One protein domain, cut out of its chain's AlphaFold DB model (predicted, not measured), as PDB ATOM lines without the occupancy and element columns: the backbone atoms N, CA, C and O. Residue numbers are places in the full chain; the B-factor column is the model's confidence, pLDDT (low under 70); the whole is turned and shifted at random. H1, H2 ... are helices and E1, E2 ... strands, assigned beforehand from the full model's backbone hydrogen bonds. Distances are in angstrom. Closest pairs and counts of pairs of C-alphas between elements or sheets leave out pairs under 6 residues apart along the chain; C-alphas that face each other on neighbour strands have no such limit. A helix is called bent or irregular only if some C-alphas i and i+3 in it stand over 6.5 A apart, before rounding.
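AT A GLANCE: This is residues 893 to 1013 of the 1013 residues of the protein "RNA polymerase-associated protein RapA" of Candidatus Heimdallarchaeota archaeon LC_3 (UniProt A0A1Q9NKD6). A small, strongly twisted sheet of three strands lies between two helices: the long H3 runs slantwise over one face and the short H2 covers E2 on the other. H3 reaches past one end of the sheet, where H4 folds back toward E3, while the short H1 lies beyond the far end of E2. The 121 printed residues hold four named helices and three named strands in the order E1 E2 H1 H2 H3 H4 E3, with the sheet order E2 E1 E3, all antiparallel. The class is mixed, helices and strands; the whole is compact, with a radius of gyration of the C-alphas of 15.2 A and spans of 47 by 35 by 27 A.

IN THESE COORDINATES: Residues 893 to 907 hold no named element. E1, residues 908 to 916, begins at C-alpha 908 (75.832, 58.600, 71.631) and is 25.8 A long. E2 is residues 922 to 930, 25.9 A. H1 is residues 933 to 936 and H2 residues 948 to 955. H3, residues 968 to 992, is 36.6 A long and ends at C-alpha 992 (79.968, 87.045, 78.807); it is irregular, but only just, with C-alphas 969 and 972 6.7 A apart. H4 is residues 997 to 1003. E3, residues 1007 to 1012, is 14.1 A long and ends at C-alpha 1012 (86.361, 59.183, 73.173).

HOW THE PARTS SIT: E1 is the inner strand. E1 and E2 form a hairpin at 163 degrees, with N 911 and O 927 at 2.8 A, within hydrogen-bond range. E1 and E3 are antiparallel at 149 degrees, with N 914 and O 1008 at 2.7 A. Three layers are present, helices on both faces of the sheet. H3 is on one face at a height over the sheet of 8.3 A, slantwise to the strands at 56 degrees to E2 on the local plane; its closest C-alphas to E1 are Val 975 and Val 911, 7.3 A. H2 is on the opposite face at a height of 8.4 A, over E2; on the local plane it stands at 61 degrees to E2, only just across the strands. The closest C-alphas of H2 and E2 are Arg 948 and Trp 926, 5.9 A. H3 and H4 form a helical hairpin: residues 983 to 990 of H3 alone only just touch H4, with 3 pairs of C-alphas within 8 A, the closest Glu 987 and Leu 1000 at 6.2 A. They run opposite ways at 35.1 degrees, only just a steep tilt. H1 is not on the sheet and is apart from H2. Every O i to N i+4 pair is within hydrogen-bond range in H2, 19 of 21 in H3 and 2 of 3 in H4; H1 is too short for such a pair.

THE WHOLE: The C-alphas farthest apart, Ser 960 and Ser 996, are 48.6 A apart. The printed part has no cut and ends at the chain's last residue, 1013. The links H1 to H2 and H2 to H3 are long. Mean pLDDT of the printed part is 73.4; residues 916 to 923, 949, 965 to 970 and 989 to 1011 are under 70.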
ATOM      1  N   ARG A 893      99.699  55.236  79.102       79.25
ATOM      2  CA  ARG A 893      98.620  55.209  78.097       79.25
ATOM      3  C   ARG A 893      98.541  56.555  77.356       79.25
ATOM      4  O   ARG A 893      98.469  57.590  78.029       79.25
ATOM      5  N   PRO A 894      98.490  56.560  76.011       72.44
ATOM      6  CA  PRO A 894      98.444  57.797  75.244       72.44
ATOM      7  C   PRO A 894      97.106  58.529  75.417       72.44
ATOM      8  O   PRO A 894      96.073  57.924  75.707       72.44
ATOM      9  N   LEU A 895      97.133  59.850  75.234       75.75
ATOM     10  CA  LEU A 895      95.923  60.666  75.115       75.75
ATOM     11  C   LEU A 895      95.270  60.432  73.751       75.75
ATOM     12  O   LEU A 895      95.960  60.133  72.783       75.75
ATOM     13  N   GLY A 896      93.950  60.567  73.678       73.31
ATOM     14  CA  GLY A 896      93.149  60.430  72.463       73.31
ATOM     15  C   GLY A 896      92.719  58.999  72.116       73.31
ATOM     16  O   GLY A 896      91.993  58.824  71.137       73.31
ATOM     17  N   ILE A 897      93.136  57.982  72.886       79.50
ATOM     18  CA  ILE A 897      92.715  56.575  72.705       79.50
ATOM     19  C   ILE A 897      91.198  56.443  72.714       79.50
ATOM     20  O   ILE A 897      90.543  57.281  73.315       79.50
ATOM     21  N   HIS A 898      90.630  55.404  72.098       83.12
ATOM     22  CA  HIS A 898      89.177  55.286  71.974       83.12
ATOM     23  C   HIS A 898      88.645  53.851  72.078       83.12
ATOM     24  O   HIS A 898      89.309  52.875  71.705       83.12
ATOM     25  N   SER A 899      87.400  53.731  72.535       86.56
ATOM     26  CA  SER A 899      86.654  52.473  72.620       86.56
ATOM     27  C   SER A 899      85.159  52.715  72.389       86.56
ATOM     28  O   SER A 899      84.771  53.846  72.140       86.56
ATOM     29  N   GLY A 900      84.353  51.655  72.423       86.06
ATOM     30  CA  GLY A 900      82.893  51.708  72.432       86.06
ATOM     31  C   GLY A 900      82.328  50.590  73.305       86.06
ATOM     32  O   GLY A 900      82.964  49.544  73.442       86.06
ATOM     33  N   LYS A 901      81.137  50.772  73.883       86.88
ATOM     34  CA  LYS A 901      80.439  49.751  74.693       86.88
ATOM     35  C   LYS A 901      78.929  49.753  74.461       86.88
ATOM     36  O   LYS A 901      78.381  50.714  73.930       86.88
ATOM     37  N   ILE A 902      78.242  48.698  74.906       83.12
ATOM     38  CA  ILE A 902      76.773  48.652  74.914       83.12
ATOM     39  C   ILE A 902      76.269  49.257  76.216       83.12
ATOM     40  O   ILE A 902      76.670  48.840  77.298       83.12
ATOM     41  N   THR A 903      75.323  50.191  76.133       76.19
ATOM     42  CA  THR A 903      74.574  50.634  77.314       76.19
ATOM     43  C   THR A 903      73.076  50.555  77.057       76.19
ATOM     44  O   THR A 903      72.605  50.751  75.936       76.19
ATOM     45  N   LYS A 904      72.296  50.209  78.089       74.50
ATOM     46  CA  LYS A 904      70.842  50.078  77.953       74.50
ATOM     47  C   LYS A 904      70.209  51.453  77.767       74.50
ATOM     48  O   LYS A 904      70.109  52.229  78.711       74.50
ATOM     49  N   GLY A 905      69.748  51.717  76.551       71.62
ATOM     50  CA  GLY A 905      68.953  52.892  76.218       71.62
ATOM     51  C   GLY A 905      69.740  54.189  76.040       71.62
ATOM     52  O   GLY A 905      69.111  55.175  75.683       71.62
ATOM     53  N   ASN A 906      71.056  54.238  76.249       78.31
ATOM     54  CA  ASN A 906      71.846  55.429  75.928       78.31
ATOM     55  C   ASN A 906      72.689  55.136  74.684       78.31
ATOM     56  O   ASN A 906      73.468  54.183  74.661       78.31
ATOM     57  N   SER A 907      72.514  55.943  73.646       84.50
ATOM     58  CA  SER A 907      73.298  55.871  72.418       84.50
ATOM     59  C   SER A 907      73.841  57.261  72.111       84.50
ATOM     60  O   SER A 907      73.129  58.264  72.219       84.50
ATOM     61  N   GLY A 908      75.138  57.342  71.845       87.44
ATOM     62  CA  GLY A 908      75.832  58.600  71.631       87.44
ATOM     63  C   GLY A 908      77.337  58.459  71.794       87.44
ATOM     64  O   GLY A 908      77.846  57.356  71.972       87.44
ATOM     65  N   LEU A 909      78.037  59.589  71.736       88.12
ATOM     66  CA  LEU A 909      79.488  59.650  71.866       88.12
ATOM     67  C   LEU A 909      79.871  60.398  73.134       88.12
ATOM     68  O   LEU A 909      79.429  61.529  73.351       88.12
ATOM     69  N   ILE A 910      80.733  59.788  73.937       87.69
ATOM     70  CA  ILE A 910      81.316  60.432  75.101       87.69
ATOM     71  C   ILE A 910      82.707  60.932  74.731       87.69
ATOM     72  O   ILE A 910      83.498  60.200  74.147       87.69
ATOM     73  N   VAL A 911      83.029  62.173  75.092       86.50
ATOM     74  CA  VAL A 911      84.357  62.758  74.902       86.50
ATOM     75  C   VAL A 911      84.832  63.404  76.192       86.50
ATOM     76  O   VAL A 911      84.131  64.218  76.792       86.50
ATOM     77  N   ALA A 912      86.056  63.075  76.593       83.19
ATOM     78  CA  ALA A 912      86.775  63.794  77.630       83.19
ATOM     79  C   ALA A 912      87.795  64.756  77.008       83.19
ATOM     80  O   ALA A 912      88.552  64.379  76.108       83.19
ATOM     81  N   MET A 913      87.828  65.997  77.494       82.12
ATOM     82  CA  MET A 913      88.716  67.056  77.002       82.12
ATOM     83  C   MET A 913      89.412  67.769  78.161       82.12
ATOM     84  O   MET A 913      88.784  68.036  79.181       82.12
ATOM     85  N   GLN A 914      90.682  68.111  77.979       76.12
ATOM     86  CA  GLN A 914      91.438  69.036  78.816       76.12
ATOM     87  C   GLN A 914      91.396  70.438  78.215       76.12
ATOM     88  O   GLN A 914      91.631  70.626  77.025       76.12
ATOM     89  N   ILE A 915      91.117  71.419  79.061       72.19
ATOM     90  CA  ILE A 915      91.114  72.843  78.756       72.19
ATOM     91  C   ILE A 915      92.248  73.460  79.563       72.19
ATOM     92  O   ILE A 915      92.222  73.428  80.794       72.19
ATOM     93  N   HIS A 916      93.242  74.024  78.884       68.62
ATOM     94  CA  HIS A 916      94.314  74.757  79.551       68.62
ATOM     95  C   HIS A 916      93.958  76.248  79.630       68.62
ATOM     96  O   HIS A 916      93.723  76.920  78.624       68.62
ATOM     97  N   TYR A 917      93.917  76.771  80.850       59.56
ATOM     98  CA  TYR A 917      93.597  78.155  81.153       59.56
ATOM     99  C   TYR A 917      94.842  79.033  81.250       59.56
ATOM    100  O   TYR A 917      95.903  78.627  81.736       59.56
ATOM    101  N   TYR A 918      94.676  80.296  80.852       53.00
ATOM    102  CA  TYR A 918      95.692  81.328  81.025       53.00
ATOM    103  C   TYR A 918      96.033  81.491  82.515       53.00
ATOM    104  O   TYR A 918      95.164  81.816  83.324       53.00
ATOM    105  N   GLY A 919      97.297  81.258  82.875       54.72
ATOM    106  CA  GLY A 919      97.759  81.218  84.269       54.72
ATOM    107  C   GLY A 919      98.111  79.820  84.790       54.72
ATOM    108  O   GLY A 919      98.563  79.716  85.924       54.72
ATOM    109  N   GLY A 920      97.970  78.770  83.968       52.22
ATOM    110  CA  GLY A 920      98.474  77.424  84.271       52.22
ATOM    111  C   GLY A 920      97.445  76.447  84.850       52.22
ATOM    112  O   GLY A 920      97.821  75.345  85.239       52.22
ATOM    113  N   GLY A 921      96.161  76.813  84.896       55.00
ATOM    114  CA  GLY A 921      95.090  75.897  85.300       55.00
ATOM    115  C   GLY A 921      94.751  74.900  84.190       55.00
ATOM    116  O   GLY A 921      94.720  75.274  83.022       55.00
ATOM    117  N   ILE A 922      94.470  73.649  84.545       64.44
ATOM    118  CA  ILE A 922      93.955  72.630  83.621       64.44
ATOM    119  C   ILE A 922      92.598  72.181  84.155       64.44
ATOM    120  O   ILE A 922      92.488  71.799  85.318       64.44
ATOM    121  N   GLU A 923      91.566  72.226  83.321       67.12
ATOM    122  CA  GLU A 923      90.252  71.664  83.628       67.12
ATOM    123  C   GLU A 923      89.960  70.496  82.700       67.12
ATOM    124  O   GLU A 923      90.171  70.584  81.496       67.12
ATOM    125  N   THR A 924      89.435  69.407  83.254       73.12
ATOM    126  CA  THR A 924      88.968  68.272  82.461       73.12
ATOM    127  C   THR A 924      87.441  68.264  82.413       73.12
ATOM    128  O   THR A 924      86.793  68.185  83.456       73.12
ATOM    129  N   ARG A 925      86.859  68.297  81.210       75.88
ATOM    130  CA  ARG A 925      85.410  68.202  80.977       75.88
ATOM    131  C   ARG A 925      85.029  66.869  80.349       75.88
ATOM    132  O   ARG A 925      85.716  66.372  79.461       75.88
ATOM    133  N   TRP A 926      83.902  66.332  80.806       84.12
ATOM    134  CA  TRP A 926      83.279  65.113  80.300       84.12
ATOM    135  C   TRP A 926      82.011  65.518  79.554       84.12
ATOM    136  O   TRP A 926      81.176  66.241  80.095       84.12
ATOM    137  N   ILE A 927      81.893  65.100  78.301       87.81
ATOM    138  CA  ILE A 927      80.849  65.560  77.388       87.81
ATOM    139  C   ILE A 927      80.180  64.338  76.781       87.81
ATOM    140  O   ILE A 927      80.868  63.433  76.325       87.81
ATOM    141  N   PHE A 928      78.853  64.328  76.727       89.00
ATOM    142  CA  PHE A 928      78.090  63.336  75.976       89.00
ATOM    143  C   PHE A 928      77.267  64.012  74.882       89.00
ATOM    144  O   PHE A 928      76.517  64.956  75.135       89.00
ATOM    145  N   GLU A 929      77.404  63.521  73.655       90.19
ATOM    146  CA  GLU A 929      76.553  63.880  72.525       90.19
ATOM    147  C   GLU A 929      75.608  62.708  72.219       90.19
ATOM    148  O   GLU A 929      76.058  61.727  71.617       90.19
ATOM    149  N   PRO A 930      74.317  62.786  72.594       88.12
ATOM    150  CA  PRO A 930      73.361  61.721  72.306       88.12
ATOM    151  C   PRO A 930      73.076  61.599  70.806       88.12
ATOM    152  O   PRO A 930      73.061  62.601  70.088       88.12
ATOM    153  N   ASP A 931      72.804  60.378  70.344       86.88
ATOM    154  CA  ASP A 931      72.260  60.128  69.001       86.88
ATOM    155  C   ASP A 931      70.822  60.658  68.886       86.88
ATOM    156  O   ASP A 931      70.453  61.264  67.882       86.88
ATOM    157  N   GLU A 932      70.028  60.478  69.946       87.88
ATOM    158  CA  GLU A 932      68.630  60.905  70.040       87.88
ATOM    159  C   GLU A 932      68.498  62.097  70.998       87.88
ATOM    160  O   GLU A 932      68.387  61.931  72.212       87.88
ATOM    161  N   GLN A 933      68.517  63.324  70.470       84.12
ATOM    162  CA  GLN A 933      68.473  64.534  71.307       84.12
ATOM    163  C   GLN A 933      67.141  64.722  72.052       84.12
ATOM    164  O   GLN A 933      67.152  65.187  73.190       84.12
ATOM    165  N   GLU A 934      66.016  64.314  71.458       83.56
ATOM    166  CA  GLU A 934      64.668  64.457  72.041       83.56
ATOM    167  C   GLU A 934      64.542  63.765  73.407       83.56
ATOM    168  O   GLU A 934      63.860  64.242  74.311       83.56
ATOM    169  N   LYS A 935      65.277  62.665  73.608       80.88
ATOM    170  CA  LYS A 935      65.294  61.927  74.874       80.88
ATOM    171  C   LYS A 935      65.897  62.731  76.039       80.88
ATOM    172  O   LYS A 935      65.626  62.418  77.198       80.88
ATOM    173  N   TYR A 936      66.704  63.754  75.753       79.00
ATOM    174  CA  TYR A 936      67.509  64.472  76.745       79.00
ATOM    175  C   TYR A 936      67.244  65.985  76.776       79.00
ATOM    176  O   TYR A 936      68.073  66.719  77.307       79.00
ATOM    177  N   GLU A 937      66.115  66.477  76.250       76.19
ATOM    178  CA  GLU A 937      65.826  67.920  76.106       76.19
ATOM    179  C   GLU A 937      66.102  68.762  77.367       76.19
ATOM    180  O   GLU A 937      66.636  69.864  77.259       76.19
ATOM    181  N   GLY A 938      65.826  68.233  78.566       71.62
ATOM    182  CA  GLY A 938      66.077  68.923  79.841       71.62
ATOM    183  C   GLY A 938      67.544  68.976  80.299       71.62
ATOM    184  O   GLY A 938      67.871  69.734  81.208       71.62
ATOM    185  N   LEU A 939      68.434  68.188  79.690       73.44
ATOM    186  CA  LEU A 939      69.851  68.065  80.061       73.44
ATOM    187  C   LEU A 939      70.804  68.681  79.023       73.44
ATOM    188  O   LEU A 939      72.003  68.816  79.284       73.44
ATOM    189  N   LEU A 940      70.293  69.048  77.843       79.88
ATOM    190  CA  LEU A 940      71.098  69.539  76.730       79.88
ATOM    191  C   LEU A 940      71.454  71.023  76.877       79.88
ATOM    192  O   LEU A 940      70.602  71.890  77.057       79.88
ATOM    193  N   LYS A 941      72.733  71.339  76.667       75.69
ATOM    194  CA  LYS A 941      73.245  72.695  76.433       75.69
ATOM    195  C   LYS A 941      73.963  72.712  75.088       75.69
ATOM    196  O   LYS A 941      74.977  72.044  74.919       75.69
ATOM    197  N   GLY A 942      73.406  73.414  74.099       76.62
ATOM    198  CA  GLY A 942      73.959  73.421  72.735       76.62
ATOM    199  C   GLY A 942      73.968  72.040  72.058       76.62
ATOM    200  O   GLY A 942      74.811  71.773  71.200       76.62
ATOM    201  N   GLY A 943      73.057  71.145  72.461       81.25
ATOM    202  CA  GLY A 943      72.999  69.762  71.977       81.25
ATOM    203  C   GLY A 943      74.035  68.821  72.607       81.25
ATOM    204  O   GLY A 943      74.295  67.764  72.038       81.25
ATOM    205  N   LEU A 944      74.633  69.203  73.740       85.88
ATOM    206  CA  LEU A 944      75.590  68.404  74.510       85.88
ATOM    207  C   LEU A 944      75.119  68.263  75.961       85.88
ATOM    208  O   LEU A 944      74.603  69.219  76.540       85.88
ATOM    209  N   ILE A 945      75.351  67.103  76.570       82.88
ATOM    210  CA  ILE A 945      75.247  66.922  78.019       82.88
ATOM    211  C   ILE A 945      76.644  67.125  78.603       82.88
ATOM    212  O   ILE A 945      77.573  66.387  78.288       82.88
ATOM    213  N   MET A 946      76.792  68.153  79.438       78.75
ATOM    214  CA  MET A 946      78.055  68.487  80.118       78.75
ATOM    215  C   MET A 946      77.984  68.259  81.632       78.75
ATOM    216  O   MET A 946      78.958  68.503  82.341       78.75
ATOM    217  N   ASN A 947      76.828  67.827  82.148       74.06
ATOM    218  CA  ASN A 947      76.715  67.452  83.550       74.06
ATOM    219  C   ASN A 947      77.546  66.186  83.782       74.06
ATOM    220  O   ASN A 947      77.256  65.129  83.224       74.06
ATOM    221  N   ARG A 948      78.578  66.305  84.616       70.69
ATOM    222  CA  ARG A 948      79.534  65.230  84.850       70.69
ATOM    223  C   ARG A 948      78.872  63.953  85.359       70.69
ATOM    224  O   ARG A 948      79.228  62.890  84.873       70.69
ATOM    225  N   ARG A 949      77.937  64.033  86.308       67.00
ATOM    226  CA  ARG A 949      77.298  62.850  86.904       67.00
ATOM    227  C   ARG A 949      76.521  62.057  85.861       67.00
ATOM    228  O   ARG A 949      76.649  60.837  85.809       67.00
ATOM    229  N   GLU A 950      75.787  62.755  84.999       74.00
ATOM    230  CA  GLU A 950      75.067  62.142  83.879       74.00
ATOM    231  C   GLU A 950      76.028  61.420  82.931       74.00
ATOM    232  O   GLU A 950      75.842  60.243  82.627       74.00
ATOM    233  N   VAL A 951      77.111  62.090  82.529       78.75
ATOM    234  CA  VAL A 951      78.109  61.519  81.612       78.75
ATOM    235  C   VAL A 951      78.873  60.358  82.267       78.75
ATOM    236  O   VAL A 951      79.059  59.307  81.658       78.75
ATOM    237  N   GLU A 952      79.269  60.494  83.531       74.19
ATOM    238  CA  GLU A 952      79.989  59.471  84.292       74.19
ATOM    239  C   GLU A 952      79.137  58.213  84.480       74.19
ATOM    240  O   GLU A 952      79.644  57.111  84.271       74.19
ATOM    241  N   ASN A 953      77.845  58.358  84.798       73.62
ATOM    242  CA  ASN A 953      76.886  57.250  84.867       73.62
ATOM    243  C   ASN A 953      76.800  56.483  83.541       73.62
ATOM    244  O   ASN A 953      76.675  55.257  83.544       73.62
ATOM    245  N   MET A 954      76.911  57.187  82.414       78.06
ATOM    246  CA  MET A 954      76.918  56.577  81.087       78.06
ATOM    247  C   MET A 954      78.250  55.892  80.756       78.06
ATOM    248  O   MET A 954      78.224  54.874  80.072       78.06
ATOM    249  N   LEU A 955      79.397  56.364  81.264       77.44
ATOM    250  CA  LEU A 955      80.719  55.749  81.029       77.44
ATOM    251  C   LEU A 955      81.002  54.482  81.832       77.44
ATOM    252  O   LEU A 955      81.774  53.650  81.355       77.44
ATOM    253  N   ARG A 956      80.399  54.316  83.016       75.00
ATOM    254  CA  ARG A 956      80.727  53.225  83.963       75.00
ATOM    255  C   ARG A 956      80.828  51.871  83.274       75.00
ATOM    256  O   ARG A 956      79.910  51.486  82.552       75.00
ATOM    257  N   CYS A 957      81.928  51.161  83.468       75.44
ATOM    258  CA  CYS A 957      82.143  49.860  82.848       75.44
ATOM    259  C   CYS A 957      82.972  48.951  83.753       75.44
ATOM    260  O   CYS A 957      83.827  49.414  84.504       75.44
ATOM    261  N   GLU A 958      82.700  47.653  83.653       75.38
ATOM    262  CA  GLU A 958      83.467  46.604  84.317       75.38
ATOM    263  C   GLU A 958      84.706  46.228  83.492       75.38
ATOM    264  O   GLU A 958      84.748  46.443  82.280       75.38
ATOM    265  N   ILE A 959      85.701  45.593  84.122       76.75
ATOM    266  CA  ILE A 959      86.901  45.081  83.425       76.75
ATOM    267  C   ILE A 959      86.517  44.113  82.295       76.75
ATOM    268  O   ILE A 959      87.168  44.069  81.253       76.75
ATOM    269  N   SER A 960      85.450  43.338  82.497       77.88
ATOM    270  CA  SER A 960      84.941  42.359  81.536       77.88
ATOM    271  C   SER A 960      84.029  42.952  80.457       77.88
ATOM    272  O   SER A 960      83.477  42.187  79.666       77.88
ATOM    273  N   GLU A 961      83.817  44.273  80.433       83.62
ATOM    274  CA  GLU A 961      82.913  44.910  79.474       83.62
ATOM    275  C   GLU A 961      83.430  44.718  78.034       83.62
ATOM    276  O   GLU A 961      84.555  45.127  77.715       83.62
ATOM    277  N   PRO A 962      82.640  44.101  77.135       82.19
ATOM    278  CA  PRO A 962      83.084  43.838  75.777       82.19
ATOM    279  C   PRO A 962      83.206  45.134  74.971       82.19
ATOM    280  O   PRO A 962      82.320  45.990  74.971       82.19
ATOM    281  N   ARG A 963      84.303  45.248  74.218       85.56
ATOM    282  CA  ARG A 963      84.518  46.351  73.278       85.56
ATOM    283  C   ARG A 963      83.568  46.244  72.086       85.56
ATOM    284  O   ARG A 963      83.527  45.220  71.408       85.56
ATOM    285  N   ILE A 964      82.910  47.351  71.762       84.06
ATOM    286  CA  ILE A 964      82.302  47.612  70.458       84.06
ATOM    287  C   ILE A 964      83.297  48.345  69.569       84.06
ATOM    288  O   ILE A 964      83.956  49.302  69.975       84.06
ATOM    289  N   ILE A 965      83.377  47.898  68.320       67.12
ATOM    290  CA  ILE A 965      84.140  48.573  67.278       67.12
ATOM    291  C   ILE A 965      83.211  49.594  66.624       67.12
ATOM    292  O   ILE A 965      82.309  49.218  65.882       67.12
ATOM    293  N   MET A 966      83.430  50.878  66.897       65.75
ATOM    294  CA  MET A 966      82.839  51.943  66.088       65.75
ATOM    295  C   MET A 966      83.593  52.044  64.762       65.75
ATOM    296  O   MET A 966      84.829  52.026  64.747       65.75
ATOM    297  N   GLU A 967      82.866  52.178  63.651       63.03
ATOM    298  CA  GLU A 967      83.509  52.464  62.377       63.03
ATOM    299  C   GLU A 967      84.189  53.827  62.446       63.03
ATOM    300  O   GLU A 967      83.612  54.872  62.749       63.03
ATOM    301  N   SER A 968      85.486  53.808  62.185       57.59
ATOM    302  CA  SER A 968      86.325  54.977  62.373       57.59
ATOM    303  C   SER A 968      86.028  56.143  61.429       57.59
ATOM    304  O   SER A 968      86.471  57.257  61.696       57.59
ATOM    305  N   GLU A 969      85.309  55.887  60.335       60.16
ATOM    306  CA  GLU A 969      84.854  56.922  59.406       60.16
ATOM    307  C   GLU A 969      83.770  57.810  60.042       60.16
ATOM    308  O   GLU A 969      83.652  58.976  59.673       60.16
ATOM    309  N   GLU A 970      83.060  57.321  61.065       67.75
ATOM    310  CA  GLU A 970      82.033  58.080  61.791       67.75
ATOM    311  C   GLU A 970      82.570  58.760  63.062       67.75
ATOM    312  O   GLU A 970      82.159  59.876  63.393       67.75
ATOM    313  N   LEU A 971      83.525  58.128  63.759       74.94
ATOM    314  CA  LEU A 971      84.034  58.600  65.054       74.94
ATOM    315  C   LEU A 971      84.713  59.979  64.967       74.94
ATOM    316  O   LEU A 971      84.322  60.914  65.665       74.94
ATOM    317  N   PHE A 972      85.729  60.137  64.115       73.75
ATOM    318  CA  PHE A 972      86.545  61.359  64.097       73.75
ATOM    319  C   PHE A 972      85.801  62.609  63.605       73.75
ATOM    320  O   PHE A 972      85.957  63.667  64.224       73.75
ATOM    321  N   PRO A 973      84.952  62.544  62.557       75.62
ATOM    322  CA  PRO A 973      84.111  63.682  62.185       75.62
ATOM    323  C   PRO A 973      83.159  64.108  63.306       75.62
ATOM    324  O   PRO A 973      82.887  65.299  63.470       75.62
ATOM    325  N   ARG A 974      82.658  63.150  64.093       80.31
ATOM    326  CA  ARG A 974      81.788  63.421  65.239       80.31
ATOM    327  C   ARG A 974      82.548  64.081  66.389       80.31
ATOM    328  O   ARG A 974      82.129  65.138  66.852       80.31
ATOM    329  N   VAL A 975      83.721  63.558  66.748       77.25
ATOM    330  CA  VAL A 975      84.637  64.177  67.723       77.25
ATOM    331  C   VAL A 975      84.970  65.625  67.340       77.25
ATOM    332  O   VAL A 975      84.872  66.522  68.179       77.25
ATOM    333  N   LYS A 976      85.311  65.883  66.068       77.25
ATOM    334  CA  LYS A 976      85.593  67.240  65.567       77.25
ATOM    335  C   LYS A 976      84.406  68.180  65.796       77.25
ATOM    336  O   LYS A 976      84.583  69.291  66.281       77.25
ATOM    337  N   ARG A 977      83.190  67.709  65.512       82.25
ATOM    338  CA  ARG A 977      81.953  68.476  65.709       82.25
ATOM    339  C   ARG A 977      81.713  68.826  67.178       82.25
ATOM    340  O   ARG A 977      81.320  69.952  67.471       82.25
ATOM    341  N   ILE A 978      81.964  67.886  68.093       83.19
ATOM    342  CA  ILE A 978      81.868  68.125  69.541       83.19
ATOM    343  C   ILE A 978      82.897  69.173  69.972       83.19
ATOM    344  O   ILE A 978      82.544  70.110  70.683       83.19
ATOM    345  N   ARG A 979      84.145  69.068  69.497       80.00
ATOM    346  CA  ARG A 979      85.198  70.056  69.784       80.00
ATOM    347  C   ARG A 979      84.805  71.457  69.321       80.00
ATOM    348  O   ARG A 979      84.913  72.402  70.094       80.00
ATOM    349  N   ASP A 980      84.302  71.587  68.097       81.00
ATOM    350  CA  ASP A 980      83.905  72.883  67.536       81.00
ATOM    351  C   ASP A 980      82.703  73.488  68.298       81.00
ATOM    352  O   ASP A 980      82.666  74.693  68.555       81.00
ATOM    353  N   LYS A 981      81.745  72.656  68.742       84.56
ATOM    354  CA  LYS A 981      80.654  73.082  69.641       84.56
ATOM    355  C   LYS A 981      81.182  73.566  70.996       84.56
ATOM    356  O   LYS A 981      80.714  74.587  71.495       84.56
ATOM    357  N   MET A 982      82.147  72.856  71.582       79.75
ATOM    358  CA  MET A 982      82.761  73.224  72.862       79.75
ATOM    359  C   MET A 982      83.545  74.528  72.781       79.75
ATOM    360  O   MET A 982      83.422  75.356  73.677       79.75
ATOM    361  N   LEU A 983      84.303  74.731  71.701       76.81
ATOM    362  CA  LEU A 983      84.987  75.995  71.436       76.81
ATOM    363  C   LEU A 983      83.987  77.144  71.435       76.81
ATOM    364  O   LEU A 983      84.137  78.078  72.212       76.81
ATOM    365  N   LYS A 984      82.910  77.023  70.654       79.94
ATOM    366  CA  LYS A 984      81.860  78.042  70.599       79.94
ATOM    367  C   LYS A 984      81.230  78.310  71.972       79.94
ATOM    368  O   LYS A 984      81.032  79.464  72.340       79.94
ATOM    369  N   PHE A 985      80.951  77.258  72.742       77.25
ATOM    370  CA  PHE A 985      80.418  77.390  74.100       77.25
ATOM    371  C   PHE A 985      81.377  78.160  75.022       77.25
ATOM    372  O   PHE A 985      80.951  79.063  75.739       77.25
ATOM    373  N   LEU A 986      82.674  77.844  74.982       72.62
ATOM    374  CA  LEU A 986      83.693  78.561  75.750       72.62
ATOM    375  C   LEU A 986      83.815  80.015  75.291       72.62
ATOM    376  O   LEU A 986      83.882  80.908  76.130       72.62
ATOM    377  N   GLU A 987      83.807  80.280  73.986       73.44
ATOM    378  CA  GLU A 987      83.851  81.643  73.452       73.44
ATOM    379  C   GLU A 987      82.684  82.491  73.980       73.44
ATOM    380  O   GLU A 987      82.904  83.604  74.462       73.44
ATOM    381  N   GLU A 988      81.463  81.951  73.964       73.44
ATOM    382  CA  GLU A 988      80.270  82.594  74.530       73.44
ATOM    383  C   GLU A 988      80.424  82.845  76.043       73.44
ATOM    384  O   GLU A 988      80.142  83.947  76.527       73.44
ATOM    385  N   GLU A 989      80.947  81.867  76.787       68.12
ATOM    386  CA  GLU A 989      81.212  81.968  78.227       68.12
ATOM    387  C   GLU A 989      82.254  83.059  78.556       68.12
ATOM    388  O   GLU A 989      82.088  83.835  79.500       68.12
ATOM    389  N   TYR A 990      83.325  83.160  77.764       66.44
ATOM    390  CA  TYR A 990      84.397  84.147  77.937       66.44
ATOM    391  C   TYR A 990      83.991  85.558  77.509       66.44
ATOM    392  O   TYR A 990      84.395  86.536  78.154       66.44
ATOM    393  N   LEU A 991      83.181  85.679  76.453       65.31
ATOM    394  CA  LEU A 991      82.599  86.944  76.006       65.31
ATOM    395  C   LEU A 991      81.636  87.507  77.055       65.31
ATOM    396  O   LEU A 991      81.714  88.694  77.371       65.31
ATOM    397  N   ALA A 992      80.813  86.656  77.677       60.09
ATOM    398  CA  ALA A 992      79.968  87.045  78.807       60.09
ATOM    399  C   ALA A 992      80.783  87.555  80.016       60.09
ATOM    400  O   ALA A 992      80.293  88.370  80.797       60.09
ATOM    401  N   LYS A 993      82.050  87.131  80.145       55.12
ATOM    402  CA  LYS A 993      83.004  87.566  81.183       55.12
ATOM    403  C   LYS A 993      83.814  88.826  80.805       55.12
ATOM    404  O   LYS A 993      84.683  89.229  81.574       55.12
ATOM    405  N   GLY A 994      83.554  89.461  79.655       53.41
ATOM    406  CA  GLY A 994      84.239  90.693  79.222       53.41
ATOM    407  C   GLY A 994      85.690  90.491  78.756       53.41
ATOM    408  O   GLY A 994      86.501  91.417  78.811       53.41
ATOM    409  N   SER A 995      86.035  89.276  78.330       58.25
ATOM    410  CA  SER A 995      87.410  88.881  77.995       58.25
ATOM    411  C   SER A 995      87.842  89.381  76.609       58.25
ATOM    412  O   SER A 995      87.043  89.455  75.679       58.25
ATOM    413  N   SER A 996      89.125  89.728  76.445       56.59
ATOM    414  CA  SER A 996      89.653  90.268  75.178       56.59
ATOM    415  C   SER A 996      89.727  89.221  74.054       56.59
ATOM    416  O   SER A 996      89.972  88.044  74.312       56.59
ATOM    417  N   ALA A 997      89.644  89.661  72.791       52.88
ATOM    418  CA  ALA A 997      89.738  88.805  71.596       52.88
ATOM    419  C   ALA A 997      91.043  87.981  71.483       52.88
ATOM    420  O   ALA A 997      91.101  87.009  70.735       52.88
ATOM    421  N   ARG A 998      92.091  88.348  72.234       51.47
ATOM    422  CA  ARG A 998      93.356  87.603  72.306       51.47
ATOM    423  C   ARG A 998      93.212  86.274  73.059       51.47
ATOM    424  O   ARG A 998      93.843  85.304  72.667       51.47
ATOM    425  N   ILE A 999      92.344  86.225  74.073       56.09
ATOM    426  CA  ILE A 999      92.083  85.028  74.890       56.09
ATOM    427  C   ILE A 999      91.338  83.971  74.063       56.09
ATOM    428  O   ILE A 999      91.659  82.794  74.149       56.09
ATOM    429  N   LEU A1000      90.417  84.387  73.187       54.72
ATOM    430  CA  LEU A1000      89.650  83.479  72.319       54.72
ATOM    431  C   LEU A1000      90.542  82.732  71.312       54.72
ATOM    432  O   LEU A1000      90.319  81.557  71.041       54.72
ATOM    433  N   LYS A1001      91.591  83.386  70.795       53.50
ATOM    434  CA  LYS A1001      92.546  82.753  69.873       53.50
ATOM    435  C   LYS A1001      93.411  81.694  70.567       53.50
ATOM    436  O   LYS A1001      93.733  80.693  69.945       53.50
ATOM    437  N   GLU A1002      93.752  81.910  71.836       52.66
ATOM    438  CA  GLU A1002      94.559  80.982  72.639       52.66
ATOM    439  C   GLU A1002      93.724  79.801  73.180       52.66
ATOM    440  O   GLU A1002      94.263  78.711  73.306       52.66
ATOM    441  N   VAL A1003      92.406  79.954  73.394       56.00
ATOM    442  CA  VAL A1003      91.492  78.844  73.767       56.00
ATOM    443  C   VAL A1003      91.461  77.721  72.714       56.00
ATOM    444  O   VAL A1003      91.284  76.551  73.046       56.00
ATOM    445  N   ASN A1004      91.669  78.059  71.439       54.47
ATOM    446  CA  ASN A1004      91.739  77.077  70.355       54.47
ATOM    447  C   ASN A1004      93.016  76.216  70.405       54.47
ATOM    448  O   ASN A1004      92.996  75.072  69.955       54.47
ATOM    449  N   ASP A1005      94.095  76.743  70.991       53.97
ATOM    450  CA  ASP A1005      95.390  76.063  71.125       53.97
ATOM    451  C   ASP A1005      95.500  75.275  72.450       53.97
ATOM    452  O   ASP A1005      96.490  74.585  72.685       53.97
ATOM    453  N   THR A1006      94.494  75.369  73.331       56.31
ATOM    454  CA  THR A1006      94.515  74.792  74.686       56.31
ATOM    455  C   THR A1006      93.505  73.670  74.926       56.31
ATOM    456  O   THR A1006      93.395  73.185  76.051       56.31
ATOM    457  N   LEU A1007      92.759  73.246  73.903       61.94
ATOM    458  CA  LEU A1007      91.782  72.159  73.992       61.94
ATOM    459  C   LEU A1007      92.400  70.831  73.539       61.94
ATOM    460  O   LEU A1007      92.431  70.511  72.351       61.94
ATOM    461  N   ASN A1008      92.846  70.038  74.511       66.31
ATOM    462  CA  ASN A1008      93.447  68.726  74.290       66.31
ATOM    463  C   ASN A1008      92.411  67.618  74.485       66.31
ATOM    464  O   ASN A1008      91.685  67.592  75.476       66.31
ATOM    465  N   MET A1009      92.324  66.669  73.553       69.50
ATOM    466  CA  MET A1009      91.406  65.540  73.707       69.50
ATOM    467  C   MET A1009      92.037  64.457  74.582       69.50
ATOM    468  O   MET A1009      93.088  63.916  74.246       69.50
ATOM    469  N   LEU A1010      91.365  64.097  75.676       63.84
ATOM    470  CA  LEU A1010      91.800  62.997  76.529       63.84
ATOM    471  C   LEU A1010      91.429  61.647  75.932       63.84
ATOM    472  O   LEU A1010      92.290  60.776  75.874       63.84
ATOM    473  N   SER A1011      90.170  61.464  75.515       69.25
ATOM    474  CA  SER A1011      89.691  60.218  74.904       69.25
ATOM    475  C   SER A1011      88.187  60.253  74.525       69.25
ATOM    476  O   SER A1011      87.414  60.880  75.256       69.25
ATOM    477  N   PRO A1012      87.751  59.561  73.446       76.50
ATOM    478  CA  PRO A1012      86.361  59.183  73.173       76.50
ATOM    479  C   PRO A1012      85.973  57.758  73.655       76.50
ATOM    480  O   PRO A1012      86.778  56.827  73.547       76.50
ATOM    481  N   VAL A1013      84.720  57.562  74.097       75.69
ATOM    482  CA  VAL A1013      84.120  56.263  74.513       75.69
ATOM    483  C   VAL A1013      82.731  56.055  73.927       75.69
ATOM    484  O   VAL A1013      81.977  57.055  73.850       75.69
TER     485      VAL A1013